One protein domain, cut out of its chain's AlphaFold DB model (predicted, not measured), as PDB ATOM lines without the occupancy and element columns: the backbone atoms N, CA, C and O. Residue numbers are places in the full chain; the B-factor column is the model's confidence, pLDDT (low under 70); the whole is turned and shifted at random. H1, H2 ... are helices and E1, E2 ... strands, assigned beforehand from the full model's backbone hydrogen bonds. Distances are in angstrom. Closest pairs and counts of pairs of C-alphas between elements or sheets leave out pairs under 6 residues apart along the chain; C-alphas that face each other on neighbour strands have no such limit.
ATOM      1  N   ALA A   2     -21.120 -45.002 149.056       94.12
ATOM      2  CA  ALA A   2     -20.585 -44.566 150.365       94.12
ATOM      3  C   ALA A   2     -19.502 -43.469 150.268       94.12
ATOM      4  O   ALA A   2     -19.598 -42.456 150.949       94.12
ATOM      5  N   LYS A   3     -18.565 -43.602 149.318       95.19
ATOM      6  CA  LYS A   3     -17.550 -42.578 149.012       95.19
ATOM      7  C   LYS A   3     -18.142 -41.203 148.652       95.19
ATOM      8  O   LYS A   3     -17.598 -40.197 149.079       95.19
ATOM      9  N   LEU A   4     -19.228 -41.152 147.872       97.12
ATOM     10  CA  LEU A   4     -19.904 -39.893 147.517       97.12
ATOM     11  C   LEU A   4     -20.561 -39.259 148.744       97.12
ATOM     12  O   LEU A   4     -20.454 -38.052 148.939       97.12
ATOM     13  N   TRP A   5     -21.175 -40.084 149.596       97.56
ATOM     14  CA  TRP A   5     -21.744 -39.616 150.857       97.56
ATOM     15  C   TRP A   5     -20.665 -39.025 151.765       97.56
ATOM     16  O   TRP A   5     -20.800 -37.898 152.229       97.56
ATOM     17  N   ASP A   6     -19.543 -39.729 151.939       96.88
ATOM     18  CA  ASP A   6     -18.406 -39.255 152.739       96.88
ATOM     19  C   ASP A   6     -17.835 -37.925 152.188       96.88
ATOM     20  O   ASP A   6     -17.390 -37.078 152.961       96.88
ATOM     21  N   GLN A   7     -17.935 -37.690 150.873       97.25
ATOM     22  CA  GLN A   7     -17.519 -36.455 150.190       97.25
ATOM     23  C   GLN A   7     -18.500 -35.276 150.308       97.25
ATOM     24  O   GLN A   7     -18.160 -34.182 149.866       97.25
ATOM     25  N   GLY A   8     -19.685 -35.455 150.901       97.50
ATOM     26  CA  GLY A   8     -20.645 -34.357 151.074       97.50
ATOM     27  C   GLY A   8     -21.877 -34.395 150.172       97.50
ATOM     28  O   GLY A   8     -22.708 -33.504 150.302       97.50
ATOM     29  N   PHE A   9     -22.017 -35.399 149.307       97.94
ATOM     30  CA  PHE A   9     -23.200 -35.584 148.457       97.94
ATOM     31  C   PHE A   9     -24.254 -36.453 149.155       97.94
ATOM     32  O   PHE A   9     -23.922 -37.207 150.070       97.94
ATOM     33  N   PHE A  10     -25.516 -36.384 148.728       97.25
ATOM     34  CA  PHE A  10     -26.631 -37.178 149.266       97.25
ATOM     35  C   PHE A  10     -26.836 -37.003 150.777       97.25
ATOM     36  O   PHE A  10     -27.145 -37.958 151.492       97.25
ATOM     37  N   ARG A  11     -26.636 -35.783 151.295       95.12
ATOM     38  CA  ARG A  11     -26.694 -35.496 152.743       95.12
ATOM     39  C   ARG A  11     -28.112 -35.401 153.291       95.12
ATOM     40  O   ARG A  11     -28.303 -35.528 154.495       95.12
ATOM     41  N   GLU A  12     -29.089 -35.257 152.412       94.62
ATOM     42  CA  GLU A  12     -30.514 -35.399 152.690       94.62
ATOM     43  C   GLU A  12     -30.882 -36.853 153.031       94.62
ATOM     44  O   GLU A  12     -31.955 -37.103 153.572       94.62
ATOM     45  N   PHE A  13     -29.990 -37.810 152.751       95.31
ATOM     46  CA  PHE A  13     -30.189 -39.232 152.988       95.31
ATOM     47  C   PHE A  13     -29.299 -39.761 154.120       95.31
ATOM     48  O   PHE A  13     -28.189 -39.283 154.386       95.31
ATOM     49  N   SER A  14     -29.772 -40.832 154.754       94.50
ATOM     50  CA  SER A  14     -28.942 -41.728 155.555       94.50
ATOM     51  C   SER A  14     -27.728 -42.200 154.758       94.50
ATOM     52  O   SER A  14     -27.753 -42.305 153.529       94.50
ATOM     53  N   ARG A  15     -26.644 -42.511 155.477       95.50
ATOM     54  CA  ARG A  15     -25.473 -43.129 154.858       95.50
ATOM     55  C   ARG A  15     -25.922 -44.408 154.133       95.50
ATOM     56  O   ARG A  15     -26.598 -45.222 154.762       95.50
ATOM     57  N   PRO A  16     -25.559 -44.606 152.853       96.31
ATOM     58  CA  PRO A  16     -26.056 -45.731 152.072       96.31
ATOM     59  C   PRO A  16     -25.656 -47.057 152.713       96.31
ATOM     60  O   PRO A  16     -24.486 -47.261 153.057       96.31
ATOM     61  N   VAL A  17     -26.625 -47.958 152.836       96.31
ATOM     62  CA  VAL A  17     -26.419 -49.334 153.297       96.31
ATOM     63  C   VAL A  17     -26.384 -50.274 152.097       96.31
ATOM     64  O   VAL A  17     -26.874 -49.938 151.016       96.31
ATOM     65  N   LYS A  18     -25.762 -51.444 152.256       97.12
ATOM     66  CA  LYS A  18     -25.666 -52.424 151.166       97.12
ATOM     67  C   LYS A  18     -27.036 -53.048 150.923       97.12
ATOM     68  O   LYS A  18     -27.673 -53.488 151.876       97.12
ATOM     69  N   ALA A  19     -27.446 -53.113 149.662       97.62
ATOM     70  CA  ALA A  19     -28.594 -53.901 149.234       97.62
ATOM     71  C   ALA A  19     -28.072 -55.095 148.433       97.62
ATOM     72  O   ALA A  19     -27.357 -54.904 147.449       97.62
ATOM     73  N   ILE A  20     -28.367 -56.311 148.882       98.38
ATOM     74  CA  ILE A  20     -27.983 -57.537 148.183       98.38
ATOM     75  C   ILE A  20     -29.098 -57.891 147.208       98.38
ATOM     76  O   ILE A  20     -30.236 -58.121 147.615       98.38
ATOM     77  N   SER A  21     -28.755 -57.889 145.924       98.12
ATOM     78  CA  SER A  21     -29.629 -58.234 144.810       98.12
ATOM     79  C   SER A  21     -29.982 -59.728 144.813       98.12
ATOM     80  O   SER A  21     -29.674 -60.478 145.735       98.12
ATOM     81  N   VAL A  22     -30.637 -60.156 143.749       97.62
ATOM     82  CA  VAL A  22     -31.012 -61.538 143.448       97.62
ATOM     83  C   VAL A  22     -30.068 -62.136 142.407       97.62
ATOM     84  O   VAL A  22     -29.300 -61.412 141.781       97.62
ATOM     85  N   PHE A  23     -30.140 -63.450 142.183       97.94
ATOM     86  CA  PHE A  23     -29.384 -64.115 141.122       97.94
ATOM     87  C   PHE A  23     -30.320 -64.700 140.055       97.94
ATOM     88  O   PHE A  23     -31.204 -65.480 140.401       97.94
ATOM     89  N   PRO A  24     -30.109 -64.419 138.757       97.38
ATOM     90  CA  PRO A  24     -29.117 -63.492 138.210       97.38
ATOM     91  C   PRO A  24     -29.370 -62.030 138.600       97.38
ATOM     92  O   PRO A  24     -30.521 -61.607 138.687       97.38
ATOM     93  N   SER A  25     -28.298 -61.254 138.801       96.31
ATOM     94  CA  SER A  25     -28.381 -59.857 139.261       96.31
ATOM     95  C   SER A  25     -28.627 -58.895 138.090       96.31
ATOM     96  O   SER A  25     -27.763 -58.104 137.696       96.31
ATOM     97  N   VAL A  26     -29.789 -59.037 137.464       94.69
ATOM     98  CA  VAL A  26     -30.236 -58.271 136.292       94.69
ATOM     99  C   VAL A  26     -31.543 -57.552 136.607       94.69
ATOM    100  O   VAL A  26     -32.356 -58.067 137.380       94.69
ATOM    101  N   SER A  27     -31.756 -56.376 136.010       93.31
ATOM    102  CA  SER A  27     -32.836 -55.464 136.406       93.31
ATOM    103  C   SER A  27     -34.223 -56.083 136.400       93.31
ATOM    104  O   SER A  27     -34.977 -55.875 137.344       93.31
ATOM    105  N   ASP A  28     -34.563 -56.887 135.389       91.81
ATOM    106  CA  ASP A  28     -35.912 -57.450 135.287       91.81
ATOM    107  C   ASP A  28     -36.246 -58.353 136.483       91.81
ATOM    108  O   ASP A  28     -37.355 -58.304 137.018       91.81
ATOM    109  N   VAL A  29     -35.274 -59.139 136.945       95.12
ATOM    110  CA  VAL A  29     -35.441 -60.052 138.078       95.12
ATOM    111  C   VAL A  29     -35.315 -59.303 139.408       95.12
ATOM    112  O   VAL A  29     -36.152 -59.478 140.293       95.12
ATOM    113  N   ALA A  30     -34.325 -58.418 139.531       96.62
ATOM    114  CA  ALA A  30     -34.073 -57.647 140.747       96.62
ATOM    115  C   ALA A  30     -35.201 -56.662 141.075       96.62
ATOM    116  O   ALA A  30     -35.686 -56.641 142.206       96.62
ATOM    117  N   LEU A  31     -35.675 -55.890 140.094       95.50
ATOM    118  CA  LEU A  31     -36.791 -54.964 140.292       95.50
ATOM    119  C   LEU A  31     -38.097 -55.704 140.575       95.50
ATOM    120  O   LEU A  31     -38.894 -55.217 141.373       95.50
ATOM    121  N   SER A  32     -38.306 -56.883 139.982       95.25
ATOM    122  CA  SER A  32     -39.470 -57.712 140.309       95.25
ATOM    123  C   SER A  32     -39.445 -58.177 141.766       95.25
ATOM    124  O   SER A  32     -40.476 -58.109 142.431       95.25
ATOM    125  N   GLU A  33     -38.280 -58.569 142.294       95.94
ATOM    126  CA  GLU A  33     -38.141 -58.942 143.709       95.94
ATOM    127  C   GLU A  33     -38.395 -57.746 144.640       95.94
ATOM    128  O   GLU A  33     -39.204 -57.846 145.565       95.94
ATOM    129  N   VAL A  34     -37.748 -56.604 144.369       96.06
ATOM    130  CA  VAL A  34     -37.869 -55.382 145.184       96.06
ATOM    131  C   VAL A  34     -39.306 -54.857 145.202       96.06
ATOM    132  O   VAL A  34     -39.806 -54.443 146.245       96.06
ATOM    133  N   LEU A  35     -39.978 -54.853 144.048       94.81
ATOM    134  CA  LEU A  35     -41.341 -54.335 143.905       94.81
ATOM    135  C   LEU A  35     -42.418 -55.373 144.242       94.81
ATOM    136  O   LEU A  35     -43.602 -55.045 144.156       94.81
ATOM    137  N   HIS A  36     -42.026 -56.596 144.612       94.75
ATOM    138  CA  HIS A  36     -42.926 -57.731 144.825       94.75
ATOM    139  C   HIS A  36     -43.864 -57.979 143.634       94.75
ATOM    140  O   HIS A  36     -45.050 -58.269 143.801       94.75
ATOM    141  N   ALA A  37     -43.333 -57.820 142.422       93.88
ATOM    142  CA  ALA A  37     -44.068 -58.043 141.188       93.88
ATOM    143  C   ALA A  37     -44.218 -59.544 140.891       93.88
ATOM    144  O   ALA A  37     -43.510 -60.393 141.439       93.88
ATOM    145  N   GLU A  38     -45.128 -59.879 139.977       93.69
ATOM    146  CA  GLU A  38     -45.210 -61.236 139.439       93.69
ATOM    147  C   GLU A  38     -43.938 -61.621 138.665       93.69
ATOM    148  O   GLU A  38     -43.170 -60.770 138.211       93.69
ATOM    149  N   LYS A  39     -43.741 -62.932 138.475       93.38
ATOM    150  CA  LYS A  39     -42.593 -63.481 137.742       93.38
ATOM    151  C   LYS A  39     -42.532 -62.924 136.322       93.38
ATOM    152  O   LYS A  39     -43.526 -62.932 135.596       93.38
ATOM    153  N   VAL A  40     -41.337 -62.530 135.899       92.50
ATOM    154  CA  VAL A  40     -41.089 -62.072 134.529       92.50
ATOM    155  C   VAL A  40     -41.009 -63.253 133.548       92.50
ATOM    156  O   VAL A  40     -40.716 -64.385 133.951       92.50
ATOM    157  N   PRO A  41     -41.263 -63.031 132.243       92.75
ATOM    158  CA  PRO A  41     -41.223 -64.101 131.249       92.75
ATOM    159  C   PRO A  41     -39.877 -64.822 131.149       92.75
ATOM    160  O   PRO A  41     -39.850 -66.034 130.941       92.75
ATOM    161  N   GLY A  42     -38.772 -64.103 131.323       92.81
ATOM    162  CA  GLY A  42     -37.414 -64.635 131.293       92.81
ATOM    163  C   GLY A  42     -36.469 -63.768 132.116       92.81
ATOM    164  O   GLY A  42     -36.894 -62.782 132.711       92.81
ATOM    165  N   TYR A  43     -35.196 -64.158 132.171       93.38
ATOM    166  CA  TYR A  43     -34.194 -63.479 133.004       93.38
ATOM    167  C   TYR A  43     -33.854 -62.075 132.492       93.38
ATOM    168  O   TYR A  43     -33.531 -61.198 133.281       93.38
ATOM    169  N   GLU A  44     -33.965 -61.864 131.184       89.50
ATOM    170  CA  GLU A  44     -33.827 -60.568 130.530       89.50
ATOM    171  C   GLU A  44     -34.987 -60.352 129.550       89.50
ATOM    172  O   GLU A  44     -35.686 -61.291 129.152       89.50
ATOM    173  N   ASN A  45     -35.129 -59.111 129.085       85.00
ATOM    174  CA  ASN A  45     -36.102 -58.697 128.077       85.00
ATOM    175  C   ASN A  45     -36.126 -59.563 126.809       85.00
ATOM    176  O   ASN A  45     -37.178 -59.677 126.186       85.00
ATOM    177  N   LEU A  46     -35.002 -60.153 126.391       88.19
ATOM    178  CA  LEU A  46     -34.976 -61.198 125.362       88.19
ATOM    179  C   LEU A  46     -34.780 -62.548 126.045       88.19
ATOM    180  O   LEU A  46     -33.801 -62.760 126.756       88.19
ATOM    181  N   TYR A  47     -35.675 -63.482 125.774       92.25
ATOM    182  CA  TYR A  47     -35.668 -64.784 126.420       92.25
ATOM    183  C   TYR A  47     -36.064 -65.872 125.430       92.25
ATOM    184  O   TYR A  47     -36.483 -65.604 124.303       92.25
ATOM    185  N   PHE A  48     -35.911 -67.124 125.843       95.56
ATOM    186  CA  PHE A  48     -36.405 -68.261 125.086       95.56
ATOM    187  C   PHE A  48     -37.776 -68.671 125.622       95.56
ATOM    188  O   PHE A  48     -37.911 -69.016 126.794       95.56
ATOM    189  N   ASP A  49     -38.792 -68.613 124.769       95.12
ATOM    190  CA  ASP A  49     -40.128 -69.110 125.070       95.12
ATOM    191  C   ASP A  49     -40.123 -70.634 124.916       95.12
ATOM    192  O   ASP A  49     -40.059 -71.164 123.800       95.12
ATOM    193  N   VAL A  50     -40.151 -71.333 126.051       94.69
ATOM    194  CA  VAL A  50     -40.038 -72.796 126.102       94.69
ATOM    195  C   VAL A  50     -41.263 -73.456 125.469       94.69
ATOM    196  O   VAL A  50     -41.131 -74.481 124.804       94.69
ATOM    197  N   GLN A  51     -42.445 -72.854 125.625       94.75
ATOM    198  CA  GLN A  51     -43.695 -73.390 125.090       94.75
ATOM    199  C   GLN A  51     -43.737 -73.297 123.561       94.75
ATOM    200  O   GLN A  51     -44.173 -74.236 122.895       94.75
ATOM    201  N   HIS A  52     -43.272 -72.182 122.998       95.06
ATOM    202  CA  HIS A  52     -43.282 -71.944 121.553       95.06
ATOM    203  C   HIS A  52     -41.965 -72.306 120.852       95.06
ATOM    204  O   HIS A  52     -41.872 -72.142 119.634       95.06
ATOM    205  N   ASN A  53     -40.961 -72.787 121.593       96.81
ATOM    206  CA  ASN A  53     -39.647 -73.192 121.089       96.81
ATOM    207  C   ASN A  53     -38.979 -72.114 120.209       96.81
ATOM    208  O   ASN A  53     -38.523 -72.394 119.096       96.81
ATOM    209  N   LYS A  54     -38.959 -70.859 120.675       95.56
ATOM    210  CA  LYS A  54     -38.387 -69.725 119.928       95.56
ATOM    211  C   LYS A  54     -37.880 -68.619 120.847       95.56
ATOM    212  O   LYS A  54     -38.372 -68.444 121.957       95.56
ATOM    213  N   ILE A  55     -36.948 -67.812 120.347       93.19
ATOM    214  CA  ILE A  55     -36.595 -66.540 120.984       93.19
ATOM    215  C   ILE A  55     -37.792 -65.578 120.929       93.19
ATOM    216  O   ILE A  55     -38.430 -65.415 119.886       93.19
ATOM    217  N   ALA A  56     -38.077 -64.936 122.057       89.69
ATOM    218  CA  ALA A  56     -39.134 -63.955 122.242       89.69
ATOM    219  C   ALA A  56     -38.595 -62.720 122.984       89.69
ATOM    220  O   ALA A  56     -37.518 -62.750 123.577       89.69
ATOM    221  N   GLY A  57     -39.354 -61.622 122.948       84.75
ATOM    222  CA  GLY A  57     -38.997 -60.398 123.663       84.75
ATOM    223  C   GLY A  57     -38.149 -59.405 122.850       84.75
ATOM    224  O   GLY A  57     -38.376 -59.208 121.655       84.75
ATOM    225  N   GLY A  58     -37.195 -58.743 123.509       77.56
ATOM    226  CA  GLY A  58     -36.282 -57.747 122.931       77.56
ATOM    227  C   GLY A  58     -36.894 -56.348 122.789       77.56
ATOM    228  O   GLY A  58     -37.944 -56.056 123.356       77.56
ATOM    229  N   ALA A  59     -36.269 -55.465 122.001       64.31
ATOM    230  CA  ALA A  59     -36.672 -54.051 121.886       64.31
ATOM    231  C   ALA A  59     -38.154 -53.845 121.496       64.31
ATOM    232  O   ALA A  59     -38.796 -52.892 121.941       64.31
ATOM    233  N   MET A  60     -38.726 -54.769 120.715       54.50
ATOM    234  CA  MET A  60     -40.141 -54.740 120.325       54.50
ATOM    235  C   MET A  60     -41.096 -55.008 121.498       54.50
ATOM    236  O   MET A  60     -42.208 -54.487 121.506       54.50
ATOM    237  N   SER A  61     -40.664 -55.768 122.509       55.03
ATOM    238  CA  SER A  61     -41.479 -56.131 123.677       55.03
ATOM    239  C   SER A  61     -41.671 -54.974 124.663       55.03
ATOM    240  O   SER A  61     -42.762 -54.792 125.203       55.03
ATOM    241  N   THR A  62     -40.663 -54.106 124.788       50.72
ATOM    242  CA  THR A  62     -40.749 -52.842 125.535       50.72
ATOM    243  C   THR A  62     -41.633 -51.788 124.862       50.72
ATOM    244  O   THR A  62     -42.134 -50.890 125.533       50.72
ATOM    245  N   VAL A  63     -41.845 -51.878 123.543       48.09
ATOM    246  CA  VAL A  63     -42.747 -50.976 122.800       48.09
ATOM    247  C   VAL A  63     -44.195 -51.471 122.863       48.09
ATOM    248  O   VAL A  63     -45.117 -50.661 122.910       48.09
ATOM    249  N   SER A  64     -44.407 -52.789 122.908       46.31
ATOM    250  CA  SER A  64     -45.742 -53.394 122.889       46.31
ATOM    251  C   SER A  64     -46.384 -53.602 124.266       46.31
ATOM    252  O   SER A  64     -47.491 -54.132 124.318       46.31
ATOM    253  N   LYS A  65     -45.732 -53.203 125.374       46.00
ATOM    254  CA  LYS A  65     -46.111 -53.644 126.734       46.00
ATOM    255  C   LYS A  65     -46.345 -55.160 126.770       46.00
ATOM    256  O   LYS A  65     -47.339 -55.628 127.327       46.00
ATOM    257  N   ALA A  66     -45.461 -55.948 126.150       53.00
ATOM    258  CA  ALA A  66     -45.409 -57.361 126.503       53.00
ATOM    259  C   ALA A  66     -45.261 -57.402 128.031       53.00
ATOM    260  O   ALA A  66     -44.365 -56.743 128.549       53.00
ATOM    261  N   ARG A  67     -46.216 -58.028 128.729       66.00
ATOM    262  CA  ARG A  67     -46.445 -57.906 130.179       66.00
ATOM    263  C   ARG A  67     -45.170 -58.176 130.992       66.00
ATOM    264  O   ARG A  67     -44.916 -59.315 131.367       66.00
ATOM    265  N   ILE A  68     -44.366 -57.144 131.241       81.62
ATOM    266  CA  ILE A  68     -43.269 -57.156 132.209       81.62
ATOM    267  C   ILE A  68     -43.881 -56.597 133.495       81.62
ATOM    268  O   ILE A  68     -44.099 -55.384 133.564       81.62
ATOM    269  N   PRO A  69     -44.215 -57.447 134.484       88.56
ATOM    270  CA  PRO A  69     -45.115 -57.054 135.569       88.56
ATOM    271  C   PRO A  69     -44.620 -55.856 136.383       88.56
ATOM    272  O   PRO A  69     -45.400 -54.967 136.713       88.56
ATOM    273  N   TYR A  70     -43.313 -55.768 136.652       90.06
ATOM    274  CA  TYR A  70     -42.773 -54.663 137.448       90.06
ATOM    275  C   TYR A  70     -42.912 -53.294 136.758       90.06
ATOM    276  O   TYR A  70     -43.053 -52.282 137.446       90.06
ATOM    277  N   LEU A  71     -42.937 -53.237 135.417       89.12
ATOM    278  CA  LEU A  71     -43.130 -51.979 134.681       89.12
ATOM    279  C   LEU A  71     -44.534 -51.398 134.883       89.12
ATOM    280  O   LEU A  71     -44.715 -50.192 134.738       89.12
ATOM    281  N   GLU A  72     -45.525 -52.224 135.232       89.12
ATOM    282  CA  GLU A  72     -46.887 -51.768 135.539       89.12
ATOM    283  C   GLU A  72     -46.981 -51.099 136.922       89.12
ATOM    284  O   GLU A  72     -47.908 -50.332 137.179       89.12
ATOM    285  N   ILE A  73     -46.000 -51.353 137.796       91.69
ATOM    286  CA  ILE A  73     -45.901 -50.772 139.143       91.69
ATOM    287  C   ILE A  73     -45.224 -49.392 139.104       91.69
ATOM    288  O   ILE A  73     -45.455 -48.566 139.991       91.69
ATOM    289  N   LEU A  74     -44.382 -49.136 138.098       92.56
ATOM    290  CA  LEU A  74     -43.612 -47.901 137.964       92.56
ATOM    291  C   LEU A  74     -44.441 -46.769 137.338       92.56
ATOM    292  O   LEU A  74     -45.119 -46.946 136.329       92.56
ATOM    293  N   ASP A  75     -44.309 -45.562 137.887       93.31
ATOM    294  CA  ASP A  75     -44.805 -44.332 137.257       93.31
ATOM    295  C   ASP A  75     -43.847 -43.847 136.149       93.31
ATOM    296  O   ASP A  75     -44.240 -43.140 135.213       93.31
ATOM    297  N   TYR A  76     -42.574 -44.247 136.239       93.44
ATOM    298  CA  TYR A  76     -41.537 -43.928 135.266       93.44
ATOM    299  C   TYR A  76     -40.557 -45.080 135.029       93.44
ATOM    300  O   TYR A  76     -39.936 -45.572 135.967       93.44
ATOM    301  N   ASP A  77     -40.353 -45.411 133.756       89.88
ATOM    302  CA  ASP A  77     -39.223 -46.176 133.219       89.88
ATOM    303  C   ASP A  77     -38.829 -45.552 131.869       89.88
ATOM    304  O   ASP A  77     -39.673 -44.966 131.167       89.88
ATOM    305  N   GLU A  78     -37.550 -45.654 131.505       83.75
ATOM    306  CA  GLU A  78     -37.070 -45.165 130.215       83.75
ATOM    307  C   GLU A  78     -37.701 -45.976 129.064       83.75
ATOM    308  O   GLU A  78     -37.602 -47.203 129.045       83.75
ATOM    309  N   PRO A  79     -38.315 -45.336 128.045       75.19
ATOM    310  CA  PRO A  79     -38.902 -46.079 126.934       75.19
ATOM    311  C   PRO A  79     -37.867 -46.948 126.202       75.19
ATOM    312  O   PRO A  79     -36.794 -46.470 125.835       75.19
ATOM    313  N   GLY A  80     -38.220 -48.204 125.906       67.88
ATOM    314  CA  GLY A  80     -37.266 -49.215 125.426       67.88
ATOM    315  C   GLY A  80     -36.501 -48.893 124.140       67.88
ATOM    316  O   GLY A  80     -35.375 -49.354 123.978       67.88
ATOM    317  N   ILE A  81     -37.039 -48.042 123.256       63.78
ATOM    318  CA  ILE A  81     -36.305 -47.561 122.069       63.78
ATOM    319  C   ILE A  81     -35.021 -46.794 122.429       63.78
ATOM    320  O   ILE A  81     -34.085 -46.758 121.635       63.78
ATOM    321  N   PHE A  82     -34.956 -46.194 123.621       66.12
ATOM    322  CA  PHE A  82     -33.792 -45.440 124.083       66.12
ATOM    323  C   PHE A  82     -32.770 -46.312 124.819       66.12
ATOM    324  O   PHE A  82     -31.593 -45.956 124.824       66.12
ATOM    325  N   LYS A  83     -33.167 -47.488 125.329       71.06
ATOM    326  CA  LYS A  83     -32.275 -48.397 126.073       71.06
ATOM    327  C   LYS A  83     -31.083 -48.869 125.226       71.06
ATOM    328  O   LYS A  83     -29.964 -48.916 125.713       71.06
ATOM    329  N   GLY A  84     -31.273 -49.112 123.924       70.00
ATOM    330  CA  GLY A  84     -30.159 -49.405 123.005       70.00
ATOM    331  C   GLY A  84     -29.291 -48.181 122.669       70.00
ATOM    332  O   GLY A  84     -28.069 -48.285 122.575       70.00
ATOM    333  N   LEU A  85     -29.904 -46.997 122.528       74.12
ATOM    334  CA  LEU A  85     -29.188 -45.740 122.262       74.12
ATOM    335  C   LEU A  85     -28.337 -45.281 123.452       74.12
ATOM    336  O   LEU A  85     -27.361 -44.557 123.248       74.12
ATOM    337  N   ALA A  86     -28.676 -45.700 124.672       75.56
ATOM    338  CA  ALA A  86     -27.909 -45.422 125.881       75.56
ATOM    339  C   ALA A  86     -26.460 -45.929 125.800       75.56
ATOM    340  O   ALA A  86     -25.576 -45.344 126.410       75.56
ATOM    341  N   TYR A  87     -26.183 -46.936 124.974       79.19
ATOM    342  CA  TYR A  87     -24.828 -47.447 124.787       79.19
ATOM    343  C   TYR A  87     -24.059 -46.785 123.633       79.19
ATOM    344  O   TYR A  87     -22.840 -46.906 123.560       79.19
ATOM    345  N   ILE A  88     -24.747 -46.052 122.747       83.12
ATOM    346  CA  ILE A  88     -24.132 -45.330 121.616       83.12
ATOM    347  C   ILE A  88     -23.896 -43.858 121.976       83.12
ATOM    348  O   ILE A  88     -22.844 -43.296 121.682       83.12
ATOM    349  N   LEU A  89     -24.879 -43.217 122.618       86.81
ATOM    350  CA  LEU A  89     -24.839 -41.808 123.024       86.81
ATOM    351  C   LEU A  89     -25.115 -41.659 124.532       86.81
ATOM    352  O   LEU A  89     -26.065 -40.966 124.915       86.81
ATOM    353  N   PRO A  90     -24.288 -42.266 125.403       89.88
ATOM    354  CA  PRO A  90     -24.597 -42.462 126.822       89.88
ATOM    355  C   PRO A  90     -24.957 -41.184 127.572       89.88
ATOM    356  O   PRO A  90     -26.006 -41.105 128.203       89.88
ATOM    357  N   ILE A  91     -24.147 -40.134 127.438       93.25
ATOM    358  CA  ILE A  91     -24.361 -38.870 128.162       93.25
ATOM    359  C   ILE A  91     -25.652 -38.174 127.703       93.25
ATOM    360  O   ILE A  91     -26.383 -37.605 128.514       93.25
ATOM    361  N   LYS A  92     -25.939 -38.204 126.394       91.75
ATOM    362  CA  LYS A  92     -27.134 -37.562 125.831       91.75
ATOM    363  C   LYS A  92     -28.396 -38.300 126.267       91.75
ATOM    364  O   LYS A  92     -29.368 -37.651 126.642       91.75
ATOM    365  N   THR A  93     -28.365 -39.630 126.227       91.44
ATOM    366  CA  THR A  93     -29.481 -40.471 126.662       91.44
ATOM    367  C   THR A  93     -29.731 -40.303 128.155       91.44
ATOM    368  O   THR A  93     -30.857 -39.996 128.528       91.44
ATOM    369  N   TYR A  94     -28.682 -40.333 128.982       94.69
ATOM    370  CA  TYR A  94     -28.768 -40.082 130.420       94.69
ATOM    371  C   TYR A  94     -29.427 -38.740 130.770       94.69
ATOM    372  O   TYR A  94     -30.400 -38.684 131.521       94.69
ATOM    373  N   ARG A  95     -28.964 -37.632 130.180       95.12
ATOM    374  CA  ARG A  95     -29.562 -36.314 130.456       95.12
ATOM    375  C   ARG A  95     -31.005 -36.216 129.967       95.12
ATOM    376  O   ARG A  95     -31.833 -35.571 130.609       95.12
ATOM    377  N   ALA A  96     -31.318 -36.855 128.838       93.00
ATOM    378  CA  ALA A  96     -32.688 -36.934 128.347       93.00
ATOM    379  C   ALA A  96     -33.579 -37.776 129.278       93.00
ATOM    380  O   ALA A  96     -34.747 -37.431 129.458       93.00
ATOM    381  N   ASP A  97     -33.040 -38.836 129.883       94.38
ATOM    382  CA  ASP A  97     -33.718 -39.671 130.872       94.38
ATOM    383  C   ASP A  97     -34.073 -38.872 132.127       94.38
ATOM    384  O   ASP A  97     -35.251 -38.773 132.468       94.38
ATOM    385  N   LEU A  98     -33.106 -38.156 132.712       95.19
ATOM    386  CA  LEU A  98     -33.369 -37.251 133.838       95.19
ATOM    387  C   LEU A  98     -34.408 -36.173 133.504       95.19
ATOM    388  O   LEU A  98     -35.318 -35.912 134.292       95.19
ATOM    389  N   GLY A  99     -34.312 -35.557 132.322       95.12
ATOM    390  CA  GLY A  99     -35.265 -34.535 131.892       95.12
ATOM    391  C   GLY A  99     -36.690 -35.076 131.730       95.12
ATOM    392  O   GLY A  99     -37.660 -34.423 132.125       95.12
ATOM    393  N   ARG A 100     -36.844 -36.287 131.175       94.62
ATOM    394  CA  ARG A 100     -38.152 -36.951 131.043       94.62
ATOM    395  C   ARG A 100     -38.707 -37.384 132.392       94.62
ATOM    396  O   ARG A 100     -39.904 -37.184 132.613       94.62
ATOM    397  N   PHE A 101     -37.862 -37.931 133.264       95.50
ATOM    398  CA  PHE A 101     -38.213 -38.245 134.643       95.50
ATOM    399  C   PHE A 101     -38.781 -37.006 135.338       95.50
ATOM    400  O   PHE A 101     -39.930 -37.032 135.770       95.50
ATOM    401  N   LEU A 102     -38.037 -35.895 135.346       95.44
ATOM    402  CA  LEU A 102     -38.450 -34.666 136.022       95.44
ATOM    403  C   LEU A 102     -39.753 -34.098 135.447       95.44
ATOM    404  O   LEU A 102     -40.642 -33.698 136.197       95.44
ATOM    405  N   LYS A 103     -39.904 -34.105 134.114       95.12
ATOM    406  CA  LYS A 103     -41.132 -33.652 133.447       95.12
ATOM    407  C   LYS A 103     -42.349 -34.489 133.853       95.12
ATOM    408  O   LYS A 103     -43.416 -33.925 134.079       95.12
ATOM    409  N   ARG A 104     -42.210 -35.817 133.915       94.88
ATOM    410  CA  ARG A 104     -43.311 -36.716 134.296       94.88
ATOM    411  C   ARG A 104     -43.606 -36.659 135.793       94.88
ATOM    412  O   ARG A 104     -44.776 -36.590 136.152       94.88
ATOM    413  N   TYR A 105     -42.575 -36.573 136.633       94.81
ATOM    414  CA  TYR A 105     -42.715 -36.348 138.071       94.81
ATOM    415  C   TYR A 105     -43.502 -35.063 138.352       94.81
ATOM    416  O   TYR A 105     -44.506 -35.093 139.053       94.81
ATOM    417  N   ALA A 106     -43.115 -33.944 137.728       93.44
ATOM    418  CA  ALA A 106     -43.778 -32.652 137.917       93.44
ATOM    419  C   ALA A 106     -45.237 -32.618 137.423       93.44
ATOM    420  O   ALA A 106     -46.006 -31.774 137.876       93.44
ATOM    421  N   ALA A 107     -45.605 -33.501 136.492       94.25
ATOM    422  CA  ALA A 107     -46.970 -33.642 135.988       94.25
ATOM    423  C   ALA A 107     -47.820 -34.631 136.809       94.25
ATOM    424  O   ALA A 107     -49.026 -34.726 136.584       94.25
ATOM    425  N   SER A 108     -47.212 -35.385 137.730       93.19
ATOM    426  CA  SER A 108     -47.933 -36.329 138.579       93.19
ATOM    427  C   SER A 108     -48.715 -35.588 139.660       93.19
ATOM    428  O   SER A 108     -48.165 -34.772 140.393       93.19
ATOM    429  N   ALA A 109     -49.998 -35.920 139.790       89.00
ATOM    430  CA  ALA A 109     -50.842 -35.474 140.898       89.00
ATOM    431  C   ALA A 109     -50.912 -36.505 142.044       89.00
ATOM    432  O   ALA A 109     -51.662 -36.316 142.998       89.00
ATOM    433  N   ARG A 110     -50.184 -37.627 141.935       87.12
ATOM    434  CA  ARG A 110     -50.193 -38.696 142.943       87.12
ATOM    435  C   ARG A 110     -49.401 -38.274 144.183       87.12
ATOM    436  O   ARG A 110     -48.387 -37.596 144.070       87.12
ATOM    437  N   GLY A 111     -49.832 -38.747 145.354       86.62
ATOM    438  CA  GLY A 111     -49.103 -38.579 146.619       86.62
ATOM    439  C   GLY A 111     -47.830 -39.430 146.734       86.62
ATOM    440  O   GLY A 111     -47.091 -39.288 147.699       86.62
ATOM    441  N   TYR A 112     -47.565 -40.299 145.756       91.19
ATOM    442  CA  TYR A 112     -46.350 -41.100 145.638       91.19
ATOM    443  C   TYR A 112     -45.876 -41.124 144.181       91.19
ATOM    444  O   TYR A 112     -46.654 -40.862 143.260       91.19
ATOM    445  N   TYR A 113     -44.603 -41.463 143.970       95.06
ATOM    446  CA  TYR A 113     -44.042 -41.642 142.633       95.06
ATOM    447  C   TYR A 113     -42.917 -42.678 142.645       95.06
ATOM    448  O   TYR A 113     -41.967 -42.555 143.416       95.06
ATOM    449  N   LYS A 114     -43.011 -43.694 141.787       95.31
ATOM    450  CA  LYS A 114     -42.013 -44.759 141.628       95.31
ATOM    451  C   LYS A 114     -41.322 -44.614 140.279       95.31
ATOM    452  O   LYS A 114     -41.973 -44.665 139.237       95.31
ATOM    453  N   ALA A 115     -40.006 -44.449 140.293       95.38
ATOM    454  CA  ALA A 115     -39.225 -44.210 139.088       95.38
ATOM    455  C   ALA A 115     -38.008 -45.126 139.006       95.38
ATOM    456  O   ALA A 115     -37.307 -45.318 139.995       95.38
ATOM    457  N   HIS A 116     -37.738 -45.619 137.801       94.75
ATOM    458  CA  HIS A 116     -36.522 -46.333 137.447       94.75
ATOM    459  C   HIS A 116     -35.709 -45.507 136.437       94.75
ATOM    460  O   HIS A 116     -36.192 -45.178 135.352       94.75
ATOM    461  N   LEU A 117     -34.477 -45.146 136.812       93.88
ATOM    462  CA  LEU A 117     -33.540 -44.374 135.985       93.88
ATOM    463  C   LEU A 117     -32.552 -45.315 135.281       93.88
ATOM    464  O   LEU A 117     -31.384 -45.421 135.663       93.88
ATOM    465  N   CYS A 118     -33.044 -46.007 134.253       88.62
ATOM    466  CA  CYS A 118     -32.326 -47.082 133.563       88.62
ATOM    467  C   CYS A 118     -31.002 -46.628 132.920       88.62
ATOM    468  O   CYS A 118     -30.054 -47.402 132.840       88.62
ATOM    469  N   SER A 119     -30.902 -45.374 132.472       90.81
ATOM    470  CA  SER A 119     -29.712 -44.872 131.762       90.81
ATOM    471  C   SER A 119     -28.436 -44.810 132.620       90.81
ATOM    472  O   SER A 119     -27.328 -44.727 132.080       90.81
ATOM    473  N   THR A 120     -28.573 -44.863 133.951       93.00
ATOM    474  CA  THR A 120     -27.435 -44.917 134.884       93.00
ATOM    475  C   THR A 120     -26.622 -46.201 134.735       93.00
ATOM    476  O   THR A 120     -25.397 -46.159 134.858       93.00
ATOM    477  N   ASP A 121     -27.278 -47.306 134.384       92.44
ATOM    478  CA  ASP A 121     -26.642 -48.594 134.135       92.44
ATOM    479  C   ASP A 121     -25.685 -48.523 132.933       92.44
ATOM    480  O   ASP A 121     -24.496 -48.833 133.044       92.44
ATOM    481  N   SER A 122     -26.142 -47.962 131.808       90.75
ATOM    482  CA  SER A 122     -25.303 -47.798 130.611       90.75
ATOM    483  C   SER A 122     -24.077 -46.915 130.864       90.75
ATOM    484  O   SER A 122     -23.006 -47.177 130.319       90.75
ATOM    485  N   LEU A 123     -24.186 -45.887 131.715       93.56
ATOM    486  CA  LEU A 123     -23.014 -45.117 132.143       93.56
ATOM    487  C   LEU A 123     -22.055 -45.974 132.976       93.56
ATOM    488  O   LEU A 123     -20.851 -45.949 132.732       93.56
ATOM    489  N   CYS A 124     -22.581 -46.749 133.926       93.19
ATOM    490  CA  CYS A 124     -21.796 -47.616 134.805       93.19
ATOM    491  C   CYS A 124     -21.019 -48.694 134.030       93.19
ATOM    492  O   CYS A 124     -19.884 -49.015 134.375       93.19
ATOM    493  N   HIS A 125     -21.608 -49.193 132.944       93.62
ATOM    494  CA  HIS A 125     -21.007 -50.125 131.995       93.62
ATOM    495  C   HIS A 125     -19.822 -49.556 131.197       93.62
ATOM    496  O   HIS A 125     -18.936 -50.308 130.781       93.62
ATOM    497  N   LEU A 126     -19.819 -48.246 130.941       92.31
ATOM    498  CA  LEU A 126     -18.884 -47.588 130.021       92.31
ATOM    499  C   LEU A 126     -17.807 -46.768 130.737       92.31
ATOM    500  O   LEU A 126     -16.732 -46.540 130.184       92.31
ATOM    501  N   MET A 127     -18.082 -46.314 131.956       93.31
ATOM    502  CA  MET A 127     -17.256 -45.342 132.667       93.31
ATOM    503  C   MET A 127     -16.493 -45.961 133.831       93.31
ATOM    504  O   MET A 127     -16.879 -46.971 134.412       93.31
ATOM    505  N   THR A 128     -15.394 -45.317 134.217       93.00
ATOM    506  CA  THR A 128     -14.737 -45.608 135.494       93.00
ATOM    507  C   THR A 128     -15.596 -45.113 136.668       93.00
ATOM    508  O   THR A 128     -16.374 -44.165 136.508       93.00
ATOM    509  N   PRO A 129     -15.390 -45.633 137.894       91.94
ATOM    510  CA  PRO A 129     -16.103 -45.145 139.074       91.94
ATOM    511  C   PRO A 129     -15.987 -43.630 139.301       91.94
ATOM    512  O   PRO A 129     -16.939 -42.996 139.750       91.94
ATOM    513  N   ASN A 130     -14.830 -43.030 138.997       92.75
ATOM    514  CA  ASN A 130     -14.604 -41.594 139.190       92.75
ATOM    515  C   ASN A 130     -15.290 -40.737 138.112       92.75
ATOM    516  O   ASN A 130     -15.694 -39.611 138.395       92.75
ATOM    517  N   GLU A 131     -15.419 -41.240 136.884       95.06
ATOM    518  CA  GLU A 131     -16.183 -40.567 135.827       95.06
ATOM    519  C   GLU A 131     -17.682 -40.667 136.103       95.06
ATOM    520  O   GLU A 131     -18.374 -39.649 136.094       95.06
ATOM    521  N   PHE A 132     -18.160 -41.868 136.442       95.25
ATOM    522  CA  PHE A 132     -19.564 -42.119 136.754       95.25
ATOM    523  C   PHE A 132     -20.045 -41.319 137.974       95.25
ATOM    524  O   PHE A 132     -21.162 -40.801 137.982       95.25
ATOM    525  N   ALA A 133     -19.175 -41.128 138.972       96.12
ATOM    526  CA  ALA A 133     -19.448 -40.318 140.158       96.12
ATOM    527  C   ALA A 133     -19.993 -38.916 139.838       96.12
ATOM    528  O   ALA A 133     -20.863 -38.438 140.558       96.12
ATOM    529  N   LYS A 134     -19.536 -38.274 138.755       96.25
ATOM    530  CA  LYS A 134     -20.007 -36.937 138.350       96.25
ATOM    531  C   LYS A 134     -21.491 -36.938 137.985       96.25
ATOM    532  O   LYS A 134     -22.207 -36.004 138.315       96.25
ATOM    533  N   TYR A 135     -21.962 -38.003 137.344       96.62
ATOM    534  CA  TYR A 135     -23.366 -38.140 136.965       96.62
ATOM    535  C   TYR A 135     -24.232 -38.457 138.181       96.62
ATOM    536  O   TYR A 135     -25.293 -37.869 138.348       96.62
ATOM    537  N   LEU A 136     -23.735 -39.267 139.117       97.00
ATOM    538  CA  LEU A 136     -24.420 -39.463 140.397       97.00
ATOM    539  C   LEU A 136     -24.567 -38.151 141.194       97.00
ATOM    540  O   LEU A 136     -25.571 -37.977 141.873       97.00
ATOM    541  N   GLN A 137     -23.641 -37.194 141.073       97.62
ATOM    542  CA  GLN A 137     -23.801 -35.852 141.665       97.62
ATOM    543  C   GLN A 137     -24.910 -35.025 140.982       97.62
ATOM    544  O   GLN A 137     -25.574 -34.222 141.641       97.62
ATOM    545  N   GLU A 138     -25.152 -35.223 139.678       97.12
ATOM    546  CA  GLU A 138     -26.312 -34.627 138.994       97.12
ATOM    547  C   GLU A 138     -27.627 -35.219 139.549       97.12
ATOM    548  O   GLU A 138     -28.579 -34.476 139.783       97.12
ATOM    549  N   VAL A 139     -27.663 -36.529 139.838       96.94
ATOM    550  CA  VAL A 139     -28.811 -37.182 140.501       96.94
ATOM    551  C   VAL A 139     -29.019 -36.643 141.919       96.94
ATOM    552  O   VAL A 139     -30.153 -36.344 142.283       96.94
ATOM    553  N   ASP A 140     -27.948 -36.473 142.699       97.69
ATOM    554  CA  ASP A 140     -28.005 -35.872 144.039       97.69
ATOM    555  C   ASP A 140     -28.662 -34.488 144.014       97.69
ATOM    556  O   ASP A 140     -29.653 -34.244 144.702       97.69
ATOM    557  N   SER A 141     -28.159 -33.609 143.144       97.12
ATOM    558  CA  SER A 141     -28.678 -32.246 142.984       97.12
ATOM    559  C   SER A 141     -30.165 -32.253 142.624       97.12
ATOM    560  O   SER A 141     -30.957 -31.533 143.226       97.12
ATOM    561  N   LEU A 142     -30.562 -33.126 141.693       96.38
ATOM    562  CA  LEU A 142     -31.952 -33.255 141.266       96.38
ATOM    563  C   LEU A 142     -32.862 -33.729 142.409       96.38
ATOM    564  O   LEU A 142     -33.937 -33.165 142.622       96.38
ATOM    565  N   LEU A 143     -32.457 -34.765 143.147       96.06
ATOM    566  CA  LEU A 143     -33.243 -35.298 144.263       96.06
ATOM    567  C   LEU A 143     -33.352 -34.291 145.410       96.06
ATOM    568  O   LEU A 143     -34.422 -34.152 146.006       96.06
ATOM    569  N   ARG A 144     -32.275 -33.551 145.680       95.88
ATOM    570  CA  ARG A 144     -32.258 -32.460 146.653       95.88
ATOM    571  C   ARG A 144     -33.235 -31.352 146.274       95.88
ATOM    572  O   ARG A 144     -34.013 -30.925 147.123       95.88
ATOM    573  N   ASP A 145     -33.258 -30.930 145.013       95.31
ATOM    574  CA  ASP A 145     -34.204 -29.916 144.531       95.31
ATOM    575  C   ASP A 145     -35.660 -30.372 144.703       95.31
ATOM    576  O   ASP A 145     -36.512 -29.600 145.155       95.31
ATOM    577  N   ILE A 146     -35.950 -31.644 144.403       94.75
ATOM    578  CA  ILE A 146     -37.268 -32.241 144.653       94.75
ATOM    579  C   ILE A 146     -37.594 -32.197 146.153       94.75
ATOM    580  O   ILE A 146     -38.654 -31.699 146.534       94.75
ATOM    581  N   PHE A 147     -36.688 -32.658 147.015       94.06
ATOM    582  CA  PHE A 147     -36.893 -32.673 148.464       94.06
ATOM    583  C   PHE A 147     -37.170 -31.269 149.032       94.06
ATOM    584  O   PHE A 147     -38.126 -31.073 149.791       94.06
ATOM    585  N   LEU A 148     -36.389 -30.270 148.612       93.62
ATOM    586  CA  LEU A 148     -36.538 -28.876 149.036       93.62
ATOM    587  C   LEU A 148     -37.834 -28.239 148.517       93.62
ATOM    588  O   LEU A 148     -38.494 -27.514 149.263       93.62
ATOM    589  N   LYS A 149     -38.256 -28.545 147.283       93.50
ATOM    590  CA  LYS A 149     -39.547 -28.088 146.735       93.50
ATOM    591  C   LYS A 149     -40.733 -28.578 147.571       93.50
ATOM    592  O   LYS A 149     -41.724 -27.864 147.709       93.50
ATOM    593  N   HIS A 150     -40.614 -29.763 148.166       92.94
ATOM    594  CA  HIS A 150     -41.591 -30.313 149.108       92.94
ATOM    595  C   HIS A 150     -41.344 -29.883 150.567       92.94
ATOM    596  O   HIS A 150     -41.905 -30.477 151.486       92.94
ATOM    597  N   GLN A 151     -40.529 -28.845 150.799       93.56
ATOM    598  CA  GLN A 151     -40.211 -28.296 152.124       93.56
ATOM    599  C   GLN A 151     -39.679 -29.357 153.102       93.56
ATOM    600  O   GLN A 151     -39.942 -29.298 154.302       93.56
ATOM    601  N   GLY A 152     -38.974 -30.363 152.580       88.44
ATOM    602  CA  GLY A 152     -38.425 -31.462 153.363       88.44
ATOM    603  C   GLY A 152     -39.448 -32.486 153.872       88.44
ATOM    604  O   GLY A 152     -39.115 -33.283 154.740       88.44
ATOM    605  N   ARG A 153     -40.689 -32.470 153.363       89.38
ATOM    606  CA  ARG A 153     -41.780 -33.367 153.801       89.38
ATOM    607  C   ARG A 153     -42.007 -34.579 152.898       89.38
ATOM    608  O   ARG A 153     -42.965 -35.315 153.103       89.38
ATOM    609  N   LEU A 154     -41.197 -34.742 151.858       91.62
ATOM    610  CA  LEU A 154     -41.308 -35.870 150.939       91.62
ATOM    611  C   LEU A 154     -40.432 -37.014 151.435       91.62
ATOM    612  O   LEU A 154     -39.222 -36.831 151.503       91.62
ATOM    613  N   ASP A 155     -41.012 -38.180 151.708       92.81
ATOM    614  CA  ASP A 155     -40.245 -39.399 151.973       92.81
ATOM    615  C   ASP A 155     -39.588 -39.888 150.676       92.81
ATOM    616  O   ASP A 155     -40.249 -40.108 149.660       92.81
ATOM    617  N   LEU A 156     -38.267 -40.048 150.705       94.38
ATOM    618  CA  LEU A 156     -37.462 -40.465 149.564       94.38
ATOM    619  C   LEU A 156     -36.695 -41.733 149.907       94.38
ATOM    620  O   LEU A 156     -35.910 -41.758 150.857       94.38
ATOM    621  N   VAL A 157     -36.861 -42.757 149.072       95.62
ATOM    622  CA  VAL A 157     -36.018 -43.954 149.069       95.62
ATOM    623  C   VAL A 157     -35.361 -44.091 147.710       95.62
ATOM    624  O   VAL A 157     -36.023 -44.045 146.676       95.62
ATOM    625  N   VAL A 158     -34.043 -44.250 147.729       96.81
ATOM    626  CA  VAL A 158     -33.213 -44.409 146.540       96.81
ATOM    627  C   VAL A 158     -32.411 -45.681 146.711       96.81
ATOM    628  O   VAL A 158     -31.723 -45.858 147.718       96.81
ATOM    629  N   PHE A 159     -32.486 -46.562 145.725       97.06
ATOM    630  CA  PHE A 159     -31.758 -47.818 145.734       97.06
ATOM    631  C   PHE A 159     -31.247 -48.169 144.340       97.06
ATOM    632  O   PHE A 159     -31.699 -47.612 143.340       97.06
ATOM    633  N   SER A 160     -30.292 -49.091 144.312       97.38
ATOM    634  CA  SER A 160     -29.824 -49.773 143.107       97.38
ATOM    635  C   SER A 160     -30.364 -51.193 143.135       97.38
ATOM    636  O   SER A 160     -30.269 -51.862 144.164       97.38
ATOM    637  N   ASP A 161     -30.920 -51.644 142.022       96.00
ATOM    638  CA  ASP A 161     -31.406 -53.007 141.817       96.00
ATOM    639  C   ASP A 161     -30.262 -54.032 141.825       96.00
ATOM    640  O   ASP A 161     -30.424 -55.139 142.338       96.00
ATOM    641  N   HIS A 162     -29.082 -53.655 141.334       97.12
ATOM    642  CA  HIS A 162     -27.861 -54.456 141.409       97.12
ATOM    643  C   HIS A 162     -26.593 -53.593 141.503       97.12
ATOM    644  O   HIS A 162     -26.645 -52.361 141.573       97.12
ATOM    645  N   GLY A 163     -25.439 -54.257 141.573       96.56
ATOM    646  CA  GLY A 163     -24.113 -53.658 141.461       96.56
ATOM    647  C   GLY A 163     -23.550 -53.740 140.037       96.56
ATOM    648  O   GLY A 163     -24.292 -53.883 139.067       96.56
ATOM    649  N   ASN A 164     -22.228 -53.631 139.906       96.19
ATOM    650  CA  ASN A 164     -21.482 -53.762 138.652       96.19
ATOM    651  C   ASN A 164     -20.017 -54.116 138.973       96.19
ATOM    652  O   ASN A 164     -19.441 -53.575 139.918       96.19
ATOM    653  N   SER A 165     -19.398 -54.996 138.186       95.06
ATOM    654  CA  SER A 165     -18.051 -55.525 138.436       95.06
ATOM    655  C   SER A 165     -16.952 -54.463 138.417       95.06
ATOM    656  O   SER A 165     -15.938 -54.603 139.094       95.06
ATOM    657  N   GLN A 166     -17.150 -53.378 137.660       92.88
ATOM    658  CA  GLN A 166     -16.200 -52.265 137.507       92.88
ATOM    659  C   GLN A 166     -14.778 -52.675 137.069       92.88
ATOM    660  O   GLN A 166     -13.833 -51.885 137.179       92.88
ATOM    661  N   VAL A 167     -14.629 -53.873 136.499       93.50
ATOM    662  CA  VAL A 167     -13.388 -54.377 135.901       93.50
ATOM    663  C   VAL A 167     -13.560 -54.586 134.395       93.50
ATOM    664  O   VAL A 167     -14.657 -54.978 133.993       93.50
ATOM    665  N   ARG A 354     -21.353 -62.853 141.796       97.81
ATOM    666  CA  ARG A 354     -20.220 -62.199 142.459       97.81
ATOM    667  C   ARG A 354     -20.694 -60.990 143.247       97.81
ATOM    668  O   ARG A 354     -21.590 -60.257 142.828       97.81
ATOM    669  N   LYS A 355     -20.033 -60.741 144.373       97.69
ATOM    670  CA  LYS A 355     -20.345 -59.644 145.290       97.69
ATOM    671  C   LYS A 355     -20.467 -58.296 144.598       97.69
ATOM    672  O   LYS A 355     -21.356 -57.522 144.935       97.69
ATOM    673  N   THR A 356     -19.599 -58.017 143.637       95.62
ATOM    674  CA  THR A 356     -19.599 -56.767 142.873       95.62
ATOM    675  C   THR A 356     -20.874 -56.584 142.042       95.62
ATOM    676  O   THR A 356     -21.416 -55.484 142.016       95.62
ATOM    677  N   SER A 357     -21.386 -57.655 141.431       96.56
ATOM    678  CA  SER A 357     -22.638 -57.673 140.660       96.56
ATOM    679  C   SER A 357     -23.874 -57.687 141.564       96.56
ATOM    680  O   SER A 357     -24.849 -56.996 141.294       96.56
ATOM    681  N   MET A 358     -23.814 -58.414 142.680       97.81
ATOM    682  CA  MET A 358     -24.928 -58.568 143.620       97.81
ATOM    683  C   MET A 358     -25.121 -57.363 144.550       97.81
ATOM    684  O   MET A 358     -26.218 -57.160 145.058       97.81
ATOM    685  N   THR A 359     -24.085 -56.565 144.826       97.88
ATOM    686  CA  THR A 359     -24.158 -55.511 145.855       97.88
ATOM    687  C   THR A 359     -24.529 -54.159 145.254       97.88
ATOM    688  O   THR A 359     -23.672 -53.431 144.749       97.88
ATOM    689  N   GLY A 360     -25.802 -53.798 145.382       97.06
ATOM    690  CA  GLY A 360     -26.301 -52.442 145.196       97.06
ATOM    691  C   GLY A 360     -26.220 -51.614 146.484       97.06
ATOM    692  O   GLY A 360     -25.425 -51.865 147.397       97.06
ATOM    693  N   PHE A 361     -27.079 -50.605 146.581       97.12
ATOM    694  CA  PHE A 361     -27.232 -49.792 147.784       97.12
ATOM    695  C   PHE A 361     -28.698 -49.439 148.006       97.12
ATOM    696  O   PHE A 361     -29.478 -49.442 147.060       97.12
ATOM    697  N   VAL A 362     -29.040 -49.062 149.233       97.38
ATOM    698  CA  VAL A 362     -30.262 -48.313 149.541       97.38
ATOM    699  C   VAL A 362     -29.932 -47.178 150.502       97.38
ATOM    700  O   VAL A 362     -29.054 -47.289 151.362       97.38
ATOM    701  N   MET A 363     -30.620 -46.060 150.331       96.44
ATOM    702  CA  MET A 363     -30.586 -44.914 151.224       96.44
ATOM    703  C   MET A 363     -31.966 -44.263 151.267       96.44
ATOM    704  O   MET A 363     -32.719 -44.301 150.293       96.44
ATOM    705  N   ARG A 364     -32.297 -43.657 152.404       95.19
ATOM    706  CA  ARG A 364     -33.544 -42.906 152.587       95.19
ATOM    707  C   ARG A 364     -33.318 -41.659 153.416       95.19
ATOM    708  O   ARG A 364     -32.380 -41.639 154.210       95.19
ATOM    709  N   ASN A 365     -34.176 -40.659 153.299       92.44
ATOM    710  CA  ASN A 365     -34.152 -39.446 154.131       92.44
ATOM    711  C   ASN A 365     -34.729 -39.652 155.549       92.44
ATOM    712  O   ASN A 365     -35.379 -38.788 156.126       92.44
ATOM    713  N   GLY A 366     -34.429 -40.815 156.124       88.31
ATOM    714  CA  GLY A 366     -34.783 -41.271 157.461       88.31
ATOM    715  C   GLY A 366     -33.804 -42.365 157.910       88.31
ATOM    716  O   GLY A 366     -32.935 -42.780 157.134       88.31
ATOM    717  N   PRO A 367     -33.895 -42.852 159.157       85.38
ATOM    718  CA  PRO A 367     -32.935 -43.818 159.697       85.38
ATOM    719  C   PRO A 367     -33.061 -45.168 158.992       85.38
ATOM    720  O   PRO A 367     -34.177 -45.626 158.815       85.38
ATOM    721  N   ILE A 368     -31.971 -45.849 158.631       89.31
ATOM    722  CA  ILE A 368     -32.002 -47.272 158.239       89.31
ATOM    723  C   ILE A 368     -31.327 -48.071 159.349       89.31
ATOM    724  O   ILE A 368     -30.157 -47.848 159.647       89.31
ATOM    725  N   ASN A 369     -32.071 -48.984 159.972       86.06
ATOM    726  CA  ASN A 369     -31.595 -49.715 161.153       86.06
ATOM    727  C   ASN A 369     -30.767 -50.958 160.792       86.06
ATOM    728  O   ASN A 369     -30.030 -51.481 161.626       86.06
ATOM    729  N   GLN A 370     -30.877 -51.434 159.553       87.81
ATOM    730  CA  GLN A 370     -30.163 -52.604 159.056       87.81
ATOM    731  C   GLN A 370     -28.844 -52.189 158.394       87.81
ATOM    732  O   GLN A 370     -28.789 -51.209 157.654       87.81
ATOM    733  N   LYS A 371     -27.766 -52.947 158.631       90.69
ATOM    734  CA  LYS A 371     -26.460 -52.701 157.985       90.69
ATOM    735  C   LYS A 371     -26.423 -53.176 156.530       90.69
ATOM    736  O   LYS A 371     -25.678 -52.627 155.718       90.69
ATOM    737  N   ILE A 372     -27.186 -54.226 156.242       95.75
ATOM    738  CA  ILE A 372     -27.325 -54.862 154.938       95.75
ATOM    739  C   ILE A 372     -28.791 -55.266 154.801       95.75
ATOM    740  O   ILE A 372     -29.366 -55.760 155.769       95.75
ATOM    741  N   VAL A 373     -29.374 -55.042 153.628       95.62
ATOM    742  CA  VAL A 373     -30.760 -55.402 153.307       95.62
ATOM    743  C   VAL A 373     -30.785 -56.368 152.125       95.62
ATOM    744  O   VAL A 373     -29.918 -56.290 151.252       95.62
ATOM    745  N   SER A 374     -31.759 -57.274 152.074       96.44
ATOM    746  CA  SER A 374     -32.028 -58.068 150.868       96.44
ATOM    747  C   SER A 374     -32.849 -57.245 149.874       96.44
ATOM    748  O   SER A 374     -33.550 -56.317 150.279       96.44
ATOM    749  N   ALA A 375     -32.808 -57.590 148.584       95.69
ATOM    750  CA  ALA A 375     -33.625 -56.956 147.545       95.69
ATOM    751  C   ALA A 375     -35.110 -56.909 147.936       95.69
ATOM    752  O   ALA A 375     -35.748 -55.861 147.861       95.69
ATOM    753  N   ARG A 376     -35.629 -58.026 148.451       93.81
ATOM    754  CA  ARG A 376     -37.010 -58.149 148.921       93.81
ATOM    755  C   ARG A 376     -37.346 -57.173 150.048       93.81
ATOM    756  O   ARG A 376     -38.464 -56.683 150.128       93.81
ATOM    757  N   ASP A 377     -36.389 -56.872 150.916       94.31
ATOM    758  CA  ASP A 377     -36.630 -56.051 152.098       94.31
ATOM    759  C   ASP A 377     -36.343 -54.552 151.867       94.31
ATOM    760  O   ASP A 377     -36.604 -53.741 152.756       94.31
ATOM    761  N   VAL A 378     -35.884 -54.147 150.671       92.69
ATOM    762  CA  VAL A 378     -35.553 -52.743 150.332       92.69
ATOM    763  C   VAL A 378     -36.709 -51.775 150.621       92.69
ATOM    764  O   VAL A 378     -36.467 -50.651 151.061       92.69
TER     765      VAL A 378
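AT A GLANCE: This is residues 2 to 167 and 354 to 378 of the 388 residues of an uncharacterized protein of Acidobacteria bacterium (UniProt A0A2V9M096). A small, strongly twisted sheet of four strands, E4, E5, E1 and E6, makes one side of this domain, and the helices H6, H7 and H8 run roughly side by side on another, H7 opposite to the other two. The hairpin of E2 and E3 sticks out toward one end of the longest span, with the short helix H3 following E3 there, while H2, whose centre is 9.8 A from the mean of the C-alphas, lies nearer the middle and touches the short helix H4. The printed part has 191 residues, in the order H1 E1 H2 E2 E3 H3 H4 H5 H6 H7 H8 E4 H9 E5 E6; the four-stranded sheet is mixed, E2 and E3 are antiparallel, and the class is mixed, helices and strands. The whole is compact, with a radius of gyration of the C-alphas of 16.7 A and spans of 52 by 38 by 32 A.

IN THESE COORDINATES: Find C-alpha 2 at (-20.585, -44.566, 150.365), where H1, residues 2 to 6, begins. Read on to E1, 17 to 20, H2, 27 to 34, E2, 46 to 49, E3, 54 to 57, H3, 59 to 63, H4, 69 to 73, and H5, 80 to 85. H6, 90 to 107, then covers 25.7 A, H7, 119 to 126, covers 11.3 A, and H8, 129 to 149, covers 30.0 A from C-alpha 129 at (-16.103, -45.145, 139.074). E4, 157 to 159, precedes the cut; after it come H9, 355 to 358, E5, 359 to 364, 17.1 A long, and E6, 372 to 374, ending at C-alpha 374 at (-32.028, -58.068, 150.868).

HOW THE PARTS SIT: In the sheet E5 is antiparallel to E1, with N 360 and O 19 2.8 A apart, and to E4, with N 158 and O 363 2.9 A apart. E1 and E6 are parallel, with N 20 and O 373 2.8 A apart. H9 only grazes this sheet. H1 is close to but not clearly touching H8, at C-alphas 4 and 133, 7.4 A apart. H2 touches H4 at C-alphas 32 and 70, 5.3 A apart. In the hairpin E2 and E3, N 49 and O 54 are 2.8 A apart. H3 touches H5 at C-alphas 62 and 80, 5.0 A apart. H6, with residues 90 to 97 alone, touches H7 in a helical hairpin, at a shallow tilt of 16 degrees, opposite ways; their closest C-alphas, 94 and 119, are 5.1 A apart. H8 is close to but not clearly touching H7, at C-alphas 124 and 132, 6.2 A apart, and H6 and H8 are near each other. Every O i to N i+4 pair is within hydrogen-bond range in H1, H2, H6 and H7, against 15 of 17 in H8 and 0 in H3, H4 and H5, where 1 of 2, 2 of 2 and 2 of 3 O i to N i+3 pairs are; H9 is too short for an i+4 pair.

THE WHOLE: The C-alphas of Asn 53 and Gln 151, the two farthest apart, are 54.6 A apart. Residues 168 to 353 are not printed, and C-alphas 167 and 354 are 12.3 A apart across the cut. The links H2 to E2 and H6 to H7 are long. Look for pLDDT under 70 at residues 59 to 67 and 80 to 82.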